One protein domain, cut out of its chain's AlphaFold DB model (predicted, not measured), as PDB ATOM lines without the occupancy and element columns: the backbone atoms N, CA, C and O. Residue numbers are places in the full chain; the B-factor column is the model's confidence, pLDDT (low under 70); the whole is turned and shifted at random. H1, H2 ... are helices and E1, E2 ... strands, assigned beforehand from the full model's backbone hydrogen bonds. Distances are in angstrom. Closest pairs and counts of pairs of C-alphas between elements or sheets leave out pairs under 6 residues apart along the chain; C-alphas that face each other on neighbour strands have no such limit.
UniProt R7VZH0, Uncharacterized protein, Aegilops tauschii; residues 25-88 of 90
ATOM      1  N   GLY A  25     173.008 161.054 310.680       81.19
ATOM      2  CA  GLY A  25     173.888 160.581 309.637       81.19
ATOM      3  C   GLY A  25     174.392 161.771 308.832       81.19
ATOM      4  O   GLY A  25     173.868 162.881 308.932       81.19
ATOM      5  N   ARG A  26     175.415 161.538 308.012       88.69
ATOM      6  CA  ARG A  26     175.874 162.499 307.005       88.69
ATOM      7  C   ARG A  26     175.269 162.108 305.663       88.69
ATOM      8  O   ARG A  26     175.544 161.015 305.171       88.69
ATOM      9  N   LEU A  27     174.475 162.995 305.078       89.19
ATOM     10  CA  LEU A  27     174.012 162.881 303.700       89.19
ATOM     11  C   LEU A  27     175.015 163.602 302.799       89.19
ATOM     12  O   LEU A  27     175.308 164.773 303.024       89.19
ATOM     13  N   VAL A  28     175.529 162.912 301.784       94.38
ATOM     14  CA  VAL A  28     176.389 163.511 300.755       94.38
ATOM     15  C   VAL A  28     175.632 163.481 299.436       94.38
ATOM     16  O   VAL A  28     175.215 162.413 298.990       94.38
ATOM     17  N   VAL A  29     175.459 164.645 298.816       95.94
ATOM     18  CA  VAL A  29     174.827 164.786 297.501       95.94
ATOM     19  C   VAL A  29     175.848 165.372 296.544       95.94
ATOM     20  O   VAL A  29     176.414 166.432 296.807       95.94
ATOM     21  N   SER A  30     176.079 164.695 295.427       97.25
ATOM     22  CA  SER A  30     176.982 165.150 294.378       97.25
ATOM     23  C   SER A  30     176.321 165.048 293.011       97.25
ATOM     24  O   SER A  30     175.407 164.250 292.794       97.25
ATOM     25  N   GLY A  31     176.768 165.888 292.085       96.31
ATOM     26  CA  GLY A  31     176.225 165.930 290.735       96.31
ATOM     27  C   GLY A  31     176.960 166.916 289.841       96.31
ATOM     28  O   GLY A  31     177.950 167.527 290.244       96.31
ATOM     29  N   VAL A  32     176.461 167.059 288.613       95.69
ATOM     30  CA  VAL A  32     176.951 168.006 287.602       95.69
ATOM     31  C   VAL A  32     175.765 168.809 287.082       95.69
ATOM     32  O   VAL A  32     174.683 168.251 286.899       95.69
ATOM     33  N   VAL A  33     175.962 170.104 286.838       95.75
ATOM     34  CA  VAL A  33     174.936 171.003 286.294       95.75
ATOM     35  C   VAL A  33     175.252 171.323 284.823       95.75
ATOM     36  O   VAL A  33     176.057 172.219 284.547       95.75
ATOM     37  N   PRO A  34     174.653 170.597 283.858       93.75
ATOM     38  CA  PRO A  34     174.841 170.873 282.438       93.75
ATOM     39  C   PRO A  34     174.027 172.093 281.977       93.75
ATOM     40  O   PRO A  34     172.927 172.365 282.457       93.75
ATOM     41  N   CYS A  35     174.553 172.794 280.979       91.00
ATOM     42  CA  CYS A  35     173.899 173.860 280.238       91.00
ATOM     43  C   CYS A  35     173.144 173.285 279.036       91.00
ATOM     44  O   CYS A  35     173.735 172.745 278.101       91.00
ATOM     45  N   LYS A  36     171.814 173.417 279.052       86.31
ATOM     46  CA  LYS A  36     170.946 172.993 277.949       86.31
ATOM     47  C   LYS A  36     170.975 174.037 276.830       86.31
ATOM     48  O   LYS A  36     170.320 175.069 276.934       86.31
ATOM     49  N   THR A  37     171.672 173.738 275.736       78.81
ATOM     50  CA  THR A  37     171.800 174.619 274.555       78.81
ATOM     51  C   THR A  37     170.896 174.225 273.376       78.81
ATOM     52  O   THR A  37     171.062 174.725 272.268       78.81
ATOM     53  N   GLY A  38     169.904 173.355 273.591       76.94
ATOM     54  CA  GLY A  38     169.010 172.878 272.532       76.94
ATOM     55  C   GLY A  38     167.834 172.056 273.055       76.94
ATOM     56  O   GLY A  38     167.413 172.208 274.203       76.94
ATOM     57  N   SER A  39     167.270 171.187 272.217       78.69
ATOM     58  CA  SER A  39     166.124 170.333 272.570       78.69
ATOM     59  C   SER A  39     166.502 169.138 273.452       78.69
ATOM     60  O   SER A  39     165.702 168.761 274.306       78.69
ATOM     61  N   LEU A  40     167.719 168.604 273.314       75.50
ATOM     62  CA  LEU A  40     168.228 167.443 274.052       75.50
ATOM     63  C   LEU A  40     169.411 167.844 274.942       75.50
ATOM     64  O   LEU A  40     170.210 168.693 274.557       75.50
ATOM     65  N   ILE A  41     169.506 167.240 276.131       78.75
ATOM     66  CA  ILE A  41     170.687 167.337 276.999       78.75
ATOM     67  C   ILE A  41     171.465 166.035 276.849       78.75
ATOM     68  O   ILE A  41     170.923 164.964 277.114       78.75
ATOM     69  N   ASP A  42     172.735 166.143 276.486       83.75
ATOM     70  CA  ASP A  42     173.704 165.060 276.626       83.75
ATOM     71  C   ASP A  42     174.731 165.475 277.679       83.75
ATOM     72  O   ASP A  42     175.532 166.377 277.447       83.75
ATOM     73  N   ILE A  43     174.696 164.839 278.851       80.38
ATOM     74  CA  ILE A  43     175.557 165.188 279.994       80.38
ATOM     75  C   ILE A  43     177.051 165.060 279.645       80.38
ATOM     76  O   ILE A  43     177.864 165.755 280.249       80.38
ATOM     77  N   ALA A  44     177.426 164.218 278.676       80.38
ATOM     78  CA  ALA A  44     178.824 164.017 278.303       80.38
ATOM     79  C   ALA A  44     179.382 165.135 277.407       80.38
ATOM     80  O   ALA A  44     180.585 165.392 277.426       80.38
ATOM     81  N   THR A  45     178.528 165.781 276.609       83.94
ATOM     82  CA  THR A  45     178.950 166.747 275.577       83.94
ATOM     83  C   THR A  45     178.421 168.157 275.813       83.94
ATOM     84  O   THR A  45     178.953 169.119 275.255       83.94
ATOM     85  N   SER A  46     177.391 168.302 276.645       90.12
ATOM     86  CA  SER A  46     176.799 169.601 276.943       90.12
ATOM     87  C   SER A  46     177.788 170.446 277.750       90.12
ATOM     88  O   SER A  46     178.396 169.935 278.695       90.12
ATOM     89  N   PRO A  47     177.933 171.747 277.434       92.31
ATOM     90  CA  PRO A  47     178.677 172.666 278.283       92.31
ATOM     91  C   PRO A  47     178.125 172.645 279.708       92.31
ATOM     92  O   PRO A  47     176.987 172.242 279.933       92.31
ATOM     93  N   VAL A  48     178.897 173.119 280.673       95.25
ATOM     94  CA  VAL A  48     178.502 173.116 282.088       95.25
ATOM     95  C   VAL A  48     178.293 174.530 282.608       95.25
ATOM     96  O   VAL A  48     178.815 175.485 282.034       95.25
ATOM     97  N   PHE A  49     177.547 174.668 283.704       96.44
ATOM     98  CA  PHE A  49     177.470 175.923 284.449       96.44
ATOM     99  C   PHE A  49     178.508 175.937 285.578       96.44
ATOM    100  O   PHE A  49     178.280 175.297 286.609       96.44
ATOM    101  N   PRO A  50     179.643 176.642 285.424       96.94
ATOM    102  CA  PRO A  50     180.559 176.879 286.530       96.94
ATOM    103  C   PRO A  50     180.020 177.970 287.462       96.94
ATOM    104  O   PRO A  50     179.336 178.892 287.015       96.94
ATOM    105  N   ASN A  51     180.380 177.901 288.744       97.81
ATOM    106  CA  ASN A  51     179.984 178.861 289.779       97.81
ATOM    107  C   ASN A  51     178.461 179.023 289.958       97.81
ATOM    108  O   ASN A  51     177.994 180.075 290.386       97.81
ATOM    109  N   ALA A  52     177.679 178.000 289.621       97.94
ATOM    110  CA  ALA A  52     176.246 177.976 289.870       97.94
ATOM    111  C   ALA A  52     175.973 177.630 291.334       97.94
ATOM    112  O   ALA A  52     176.593 176.717 291.880       97.94
ATOM    113  N   GLU A  53     175.022 178.326 291.949       98.19
ATOM    114  CA  GLU A  53     174.555 178.018 293.298       98.19
ATOM    115  C   GLU A  53     173.469 176.939 293.243       98.19
ATOM    116  O   GLU A  53     172.509 177.035 292.476       98.19
ATOM    117  N   VAL A  54     173.652 175.880 294.029       98.12
ATOM    118  CA  VAL A  54     172.762 174.721 294.100       98.12
ATOM    119  C   VAL A  54     172.323 174.548 295.542       98.12
ATOM    120  O   VAL A  54     173.159 174.464 296.439       98.12
ATOM    121  N   GLU A  55     171.017 174.437 295.760       97.69
ATOM    122  CA  GLU A  55     170.433 174.207 297.078       97.69
ATOM    123  C   GLU A  55     169.801 172.817 297.154       97.69
ATOM    124  O   GLU A  55     169.031 172.414 296.278       97.69
ATOM    125  N   LEU A  56     170.061 172.103 298.247       95.50
ATOM    126  CA  LEU A  56     169.264 170.953 298.647       95.50
ATOM    127  C   LEU A  56     168.128 171.438 299.538       95.50
ATOM    128  O   LEU A  56     168.361 171.986 300.620       95.50
ATOM    129  N   ARG A  57     166.892 171.198 299.092       94.69
ATOM    130  CA  ARG A  57     165.687 171.539 299.842       94.69
ATOM    131  C   ARG A  57     164.922 170.291 300.264       94.69
ATOM    132  O   ARG A  57     164.537 169.482 299.424       94.69
ATOM    133  N   CYS A  58     164.645 170.174 301.557       92.88
ATOM    134  CA  CYS A  58     163.759 169.161 302.125       92.88
ATOM    135  C   CYS A  58     162.479 169.861 302.584       92.88
ATOM    136  O   CYS A  58     162.555 170.880 303.261       92.88
ATOM    137  N   ALA A  59     161.305 169.378 302.162       92.88
ATOM    138  CA  ALA A  59     160.011 169.997 302.493       92.88
ATOM    139  C   ALA A  59     159.950 171.533 302.266       92.88
ATOM    140  O   ALA A  59     159.292 172.267 302.999       92.88
ATOM    141  N   GLY A  60     160.665 172.038 301.253       92.38
ATOM    142  CA  GLY A  60     160.752 173.470 300.927       92.38
ATOM    143  C   GLY A  60     161.812 174.269 301.702       92.38
ATOM    144  O   GLY A  60     162.153 175.372 301.272       92.38
ATOM    145  N   GLN A  61     162.390 173.717 302.773       92.38
ATOM    146  CA  GLN A  61     163.468 174.339 303.552       92.38
ATOM    147  C   GLN A  61     164.837 173.998 302.966       92.38
ATOM    148  O   GLN A  61     165.073 172.851 302.596       92.38
ATOM    149  N   VAL A  62     165.749 174.971 302.906       94.06
ATOM    150  CA  VAL A  62     167.146 174.734 302.504       94.06
ATOM    151  C   VAL A  62     167.877 174.042 303.645       94.06
ATOM    152  O   VAL A  62     167.905 174.558 304.758       94.06
ATOM    153  N   VAL A  63     168.476 172.887 303.362       93.94
ATOM    154  CA  VAL A  63     169.220 172.092 304.355       93.94
ATOM    155  C   VAL A  63     170.710 171.983 304.033       93.94
ATOM    156  O   VAL A  63     171.500 171.660 304.914       93.94
ATOM    157  N   ALA A  64     171.100 172.267 302.788       95.12
ATOM    158  CA  ALA A  64     172.487 172.421 302.365       95.12
ATOM    159  C   ALA A  64     172.563 173.226 301.062       95.12
ATOM    160  O   ALA A  64     171.581 173.323 300.323       95.12
ATOM    161  N   GLY A  65     173.747 173.759 300.768       96.38
ATOM    162  CA  GLY A  65     174.046 174.411 299.499       96.38
ATOM    163  C   GLY A  65     175.480 174.148 299.056       96.38
ATOM    164  O   GLY A  65     176.343 173.816 299.871       96.38
ATOM    165  N   ALA A  66     175.727 174.279 297.758       98.12
ATOM    166  CA  ALA A  66     177.059 174.238 297.173       98.12
ATOM    167  C   ALA A  66     177.145 175.129 295.938       98.12
ATOM    168  O   ALA A  66     176.151 175.419 295.277       98.12
ATOM    169  N   THR A  67     178.374 175.501 295.600       98.38
ATOM    170  CA  THR A  67     178.700 176.184 294.353       98.38
ATOM    171  C   THR A  67     179.401 175.201 293.423       98.38
ATOM    172  O   THR A  67     180.322 174.497 293.845       98.38
ATOM    173  N   THR A  68     178.977 175.126 292.163       98.44
ATOM    174  CA  THR A  68     179.645 174.267 291.182       98.44
ATOM    175  C   THR A  68     181.049 174.780 290.864       98.44
ATOM    176  O   THR A  68     181.289 175.984 290.772       98.44
ATOM    177  N   ASN A  69     181.998 173.868 290.661       97.88
ATOM    178  CA  ASN A  69     183.356 174.219 290.240       97.88
ATOM    179  C   ASN A  69     183.440 174.509 288.727       97.88
ATOM    180  O   ASN A  69     182.435 174.548 288.018       97.88
ATOM    181  N   THR A  70     184.659 174.669 288.204       97.06
ATOM    182  CA  THR A  70     184.927 174.913 286.772       97.06
ATOM    183  C   THR A  70     184.376 173.836 285.839       97.06
ATOM    184  O   THR A  70     184.120 174.116 284.672       97.06
ATOM    185  N   ASN A  71     184.164 172.622 286.344       94.94
ATOM    186  CA  ASN A  71     183.644 171.481 285.595       94.94
ATOM    187  C   ASN A  71     182.128 171.317 285.804       94.94
ATOM    188  O   ASN A  71     181.559 170.297 285.423       94.94
ATOM    189  N   GLY A  72     181.471 172.292 286.440       96.25
ATOM    190  CA  GLY A  72     180.047 172.252 286.762       96.25
ATOM    191  C   GLY A  72     179.668 171.218 287.811       96.25
ATOM    192  O   GLY A  72     178.475 170.984 288.004       96.25
ATOM    193  N   SER A  73     180.639 170.580 288.472       97.06
ATOM    194  CA  SER A  73     180.351 169.595 289.505       97.06
ATOM    195  C   SER A  73     180.193 170.252 290.866       97.06
ATOM    196  O   SER A  73     180.879 171.222 291.192       97.06
ATOM    197  N   PHE A  74     179.277 169.711 291.659       98.38
ATOM    198  CA  PHE A  74     179.068 170.102 293.045       98.38
ATOM    199  C   PHE A  74     179.112 168.870 293.943       98.38
ATOM    200  O   PHE A  74     178.845 167.737 293.532       98.38
ATOM    201  N   THR A  75     179.452 169.095 295.200       97.94
ATOM    202  CA  THR A  75     179.260 168.135 296.281       97.94
ATOM    203  C   THR A  75     178.857 168.935 297.502       97.94
ATOM    204  O   THR A  75     179.500 169.931 297.820       97.94
ATOM    205  N   MET A  76     177.777 168.525 298.149       95.81
ATOM    206  CA  MET A  76     177.278 169.147 299.364       95.81
ATOM    207  C   MET A  76     176.990 168.098 300.418       95.81
ATOM    208  O   MET A  76     176.697 166.936 300.120       95.81
ATOM    209  N   GLU A  77     177.062 168.540 301.662       93.75
ATOM    210  CA  GLU A  77     176.821 167.711 302.825       93.75
ATOM    211  C   GLU A  77     175.683 168.306 303.627       93.75
ATOM    212  O   GLU A  77     175.664 169.507 303.890       93.75
ATOM    213  N   ALA A  78     174.756 167.451 304.032       91.25
ATOM    214  CA  ALA A  78     173.690 167.808 304.945       91.25
ATOM    215  C   ALA A  78     173.714 166.865 306.143       91.25
ATOM    216  O   ALA A  78     174.090 165.690 306.039       91.25
ATOM    217  N   ASP A  79     173.283 167.383 307.284       89.62
ATOM    218  CA  ASP A  79     172.950 166.533 308.409       89.62
ATOM    219  C   ASP A  79     171.583 165.883 308.186       89.62
ATOM    220  O   ASP A  79     170.619 166.564 307.823       89.62
ATOM    221  N   LEU A  80     171.476 164.570 308.413       86.62
ATOM    222  CA  LEU A  80     170.191 163.882 308.288       86.62
ATOM    223  C   LEU A  80     169.158 164.441 309.279       86.62
ATOM    224  O   LEU A  80     167.975 164.499 308.948       86.62
ATOM    225  N   LYS A  81     169.596 164.925 310.448       87.50
ATOM    226  CA  LYS A  81     168.732 165.619 311.401       87.50
ATOM    227  C   LYS A  81     168.134 166.878 310.783       87.50
ATOM    228  O   LYS A  81     166.923 167.033 310.824       87.50
ATOM    229  N   SER A  82     168.940 167.732 310.148       84.38
ATOM    230  CA  SER A  82     168.443 168.954 309.497       84.38
ATOM    231  C   SER A  82     167.442 168.645 308.380       84.38
ATOM    232  O   SER A  82     166.451 169.355 308.216       84.38
ATOM    233  N   ALA A  83     167.649 167.549 307.643       83.75
ATOM    234  CA  ALA A  83     166.676 167.067 306.668       83.75
ATOM    235  C   ALA A  83     165.362 166.616 307.331       83.75
ATOM    236  O   ALA A  83     164.293 166.957 306.835       83.75
ATOM    237  N   MET A  84     165.421 165.889 308.450       84.38
ATOM    238  CA  MET A  84     164.246 165.433 309.205       84.38
ATOM    239  C   MET A  84     163.483 166.582 309.880       84.38
ATOM    240  O   MET A  84     162.254 166.622 309.811       84.38
ATOM    241  N   GLU A  85     164.194 167.550 310.456       87.38
ATOM    242  CA  GLU A  85     163.617 168.758 311.054       87.38
ATOM    243  C   GLU A  85     162.827 169.569 310.025       87.38
ATOM    244  O   GLU A  85     161.772 170.113 310.352       87.38
ATOM    245  N   ALA A  86     163.267 169.587 308.762       85.75
ATOM    246  CA  ALA A  86     162.519 170.219 307.682       85.75
ATOM    247  C   ALA A  86     161.135 169.578 307.454       85.75
ATOM    248  O   ALA A  86     160.195 170.270 307.068       85.75
ATOM    249  N   PHE A  87     160.978 168.282 307.745       83.06
ATOM    250  CA  PHE A  87     159.685 167.583 307.740       83.06
ATOM    251  C   PHE A  87     158.923 167.695 309.073       83.06
ATOM    252  O   PHE A  87     157.849 167.112 309.214       83.06
ATOM    253  N   GLY A  88     159.455 168.425 310.060       80.25
ATOM    254  CA  GLY A  88     158.874 168.541 311.398       80.25
ATOM    255  C   GLY A  88     159.084 167.309 312.283       80.25
ATOM    256  O   GLY A  88     158.418 167.178 313.310       80.25
TER     257      GLY A  88
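What this domain is: This is residues 25 to 88 of the 90 residues of an uncharacterized protein of Aegilops tauschii (UniProt R7VZH0). Two antiparallel two-stranded ribbons, E1 with E4 and the hairpin E2 and E3, lie partly one over the other, with E3 beside E4 where they meet. A long loop, residues 33 to 52, fills one end of this elongated shape, and the short helix H1 sits at the opposite end, close to the start of E3. The printed part has 64 residues with four named strands and one named helix, in the order E1, E2, E3, E4, H1; the class is mixed, helices and strands. The whole is loose, with a radius of gyration of the C-alphas of 13.8 A, and spans 40 by 22 by 16 A.

How they stand to each other: E1, residues 26 to 32, is the antiparallel neighbour of E4, residues 73 to 79, with 162 degrees between their directions; N 29 and O 76 are 2.9 A apart and N 76 and O 29 are 2.8 A apart, both within hydrogen-bond range. E2, residues 53 to 58, and E3, residues 61 to 67, form an antiparallel hairpin at 155 degrees; N 54 and O 66, 2.8 A apart, and N 61 and O 58, 2.9 A apart, are within hydrogen-bond range. E1 and E2 are apart, but only just, at 8.4 A between their closest C-alphas. E1 and E3 are near each other, with 6 pairs of C-alphas within 10 A. E3 and E4 have 11 pairs within 8 A, and their closest C-alphas are those of Ala 64 and Ala 78, 5.4 A apart. H1, residues 80 to 86, follows E4 directly. The closest C-alphas of E3 and H1 are those of Gln 61 and Ala 86, 5.9 A apart, and those of E2 and H1 are those of Cys 58 and Ala 83, 5.8 A apart. In H1 every O i to N i+4 pair is within hydrogen-bond range.

Where its parts are: E1 begins at C-alpha 26, (175.874, 162.499, 307.005), and measures 20.2 A from first to last C-alpha. E2 measures 16.5 A and E3 17.9 A; C-alpha 61, where E3 begins, is at (163.468, 174.339, 303.552). E4 measures 20.5 A. H1 measures 10.0 A and ends at C-alpha 86, (162.519, 170.219, 307.682).

The domain as a whole: The two C-alphas farthest apart are those of Thr 45 and Gly 88, at 41.1 A. The link from E1 to E2, 20 residues, is long; the links E2 to E3, E3 to E4 and E4 to H1 are tight. The printed part has no cut. The mean pLDDT of the printed part is 91.1, and no printed residue is under 70; H1 has a mean of 86.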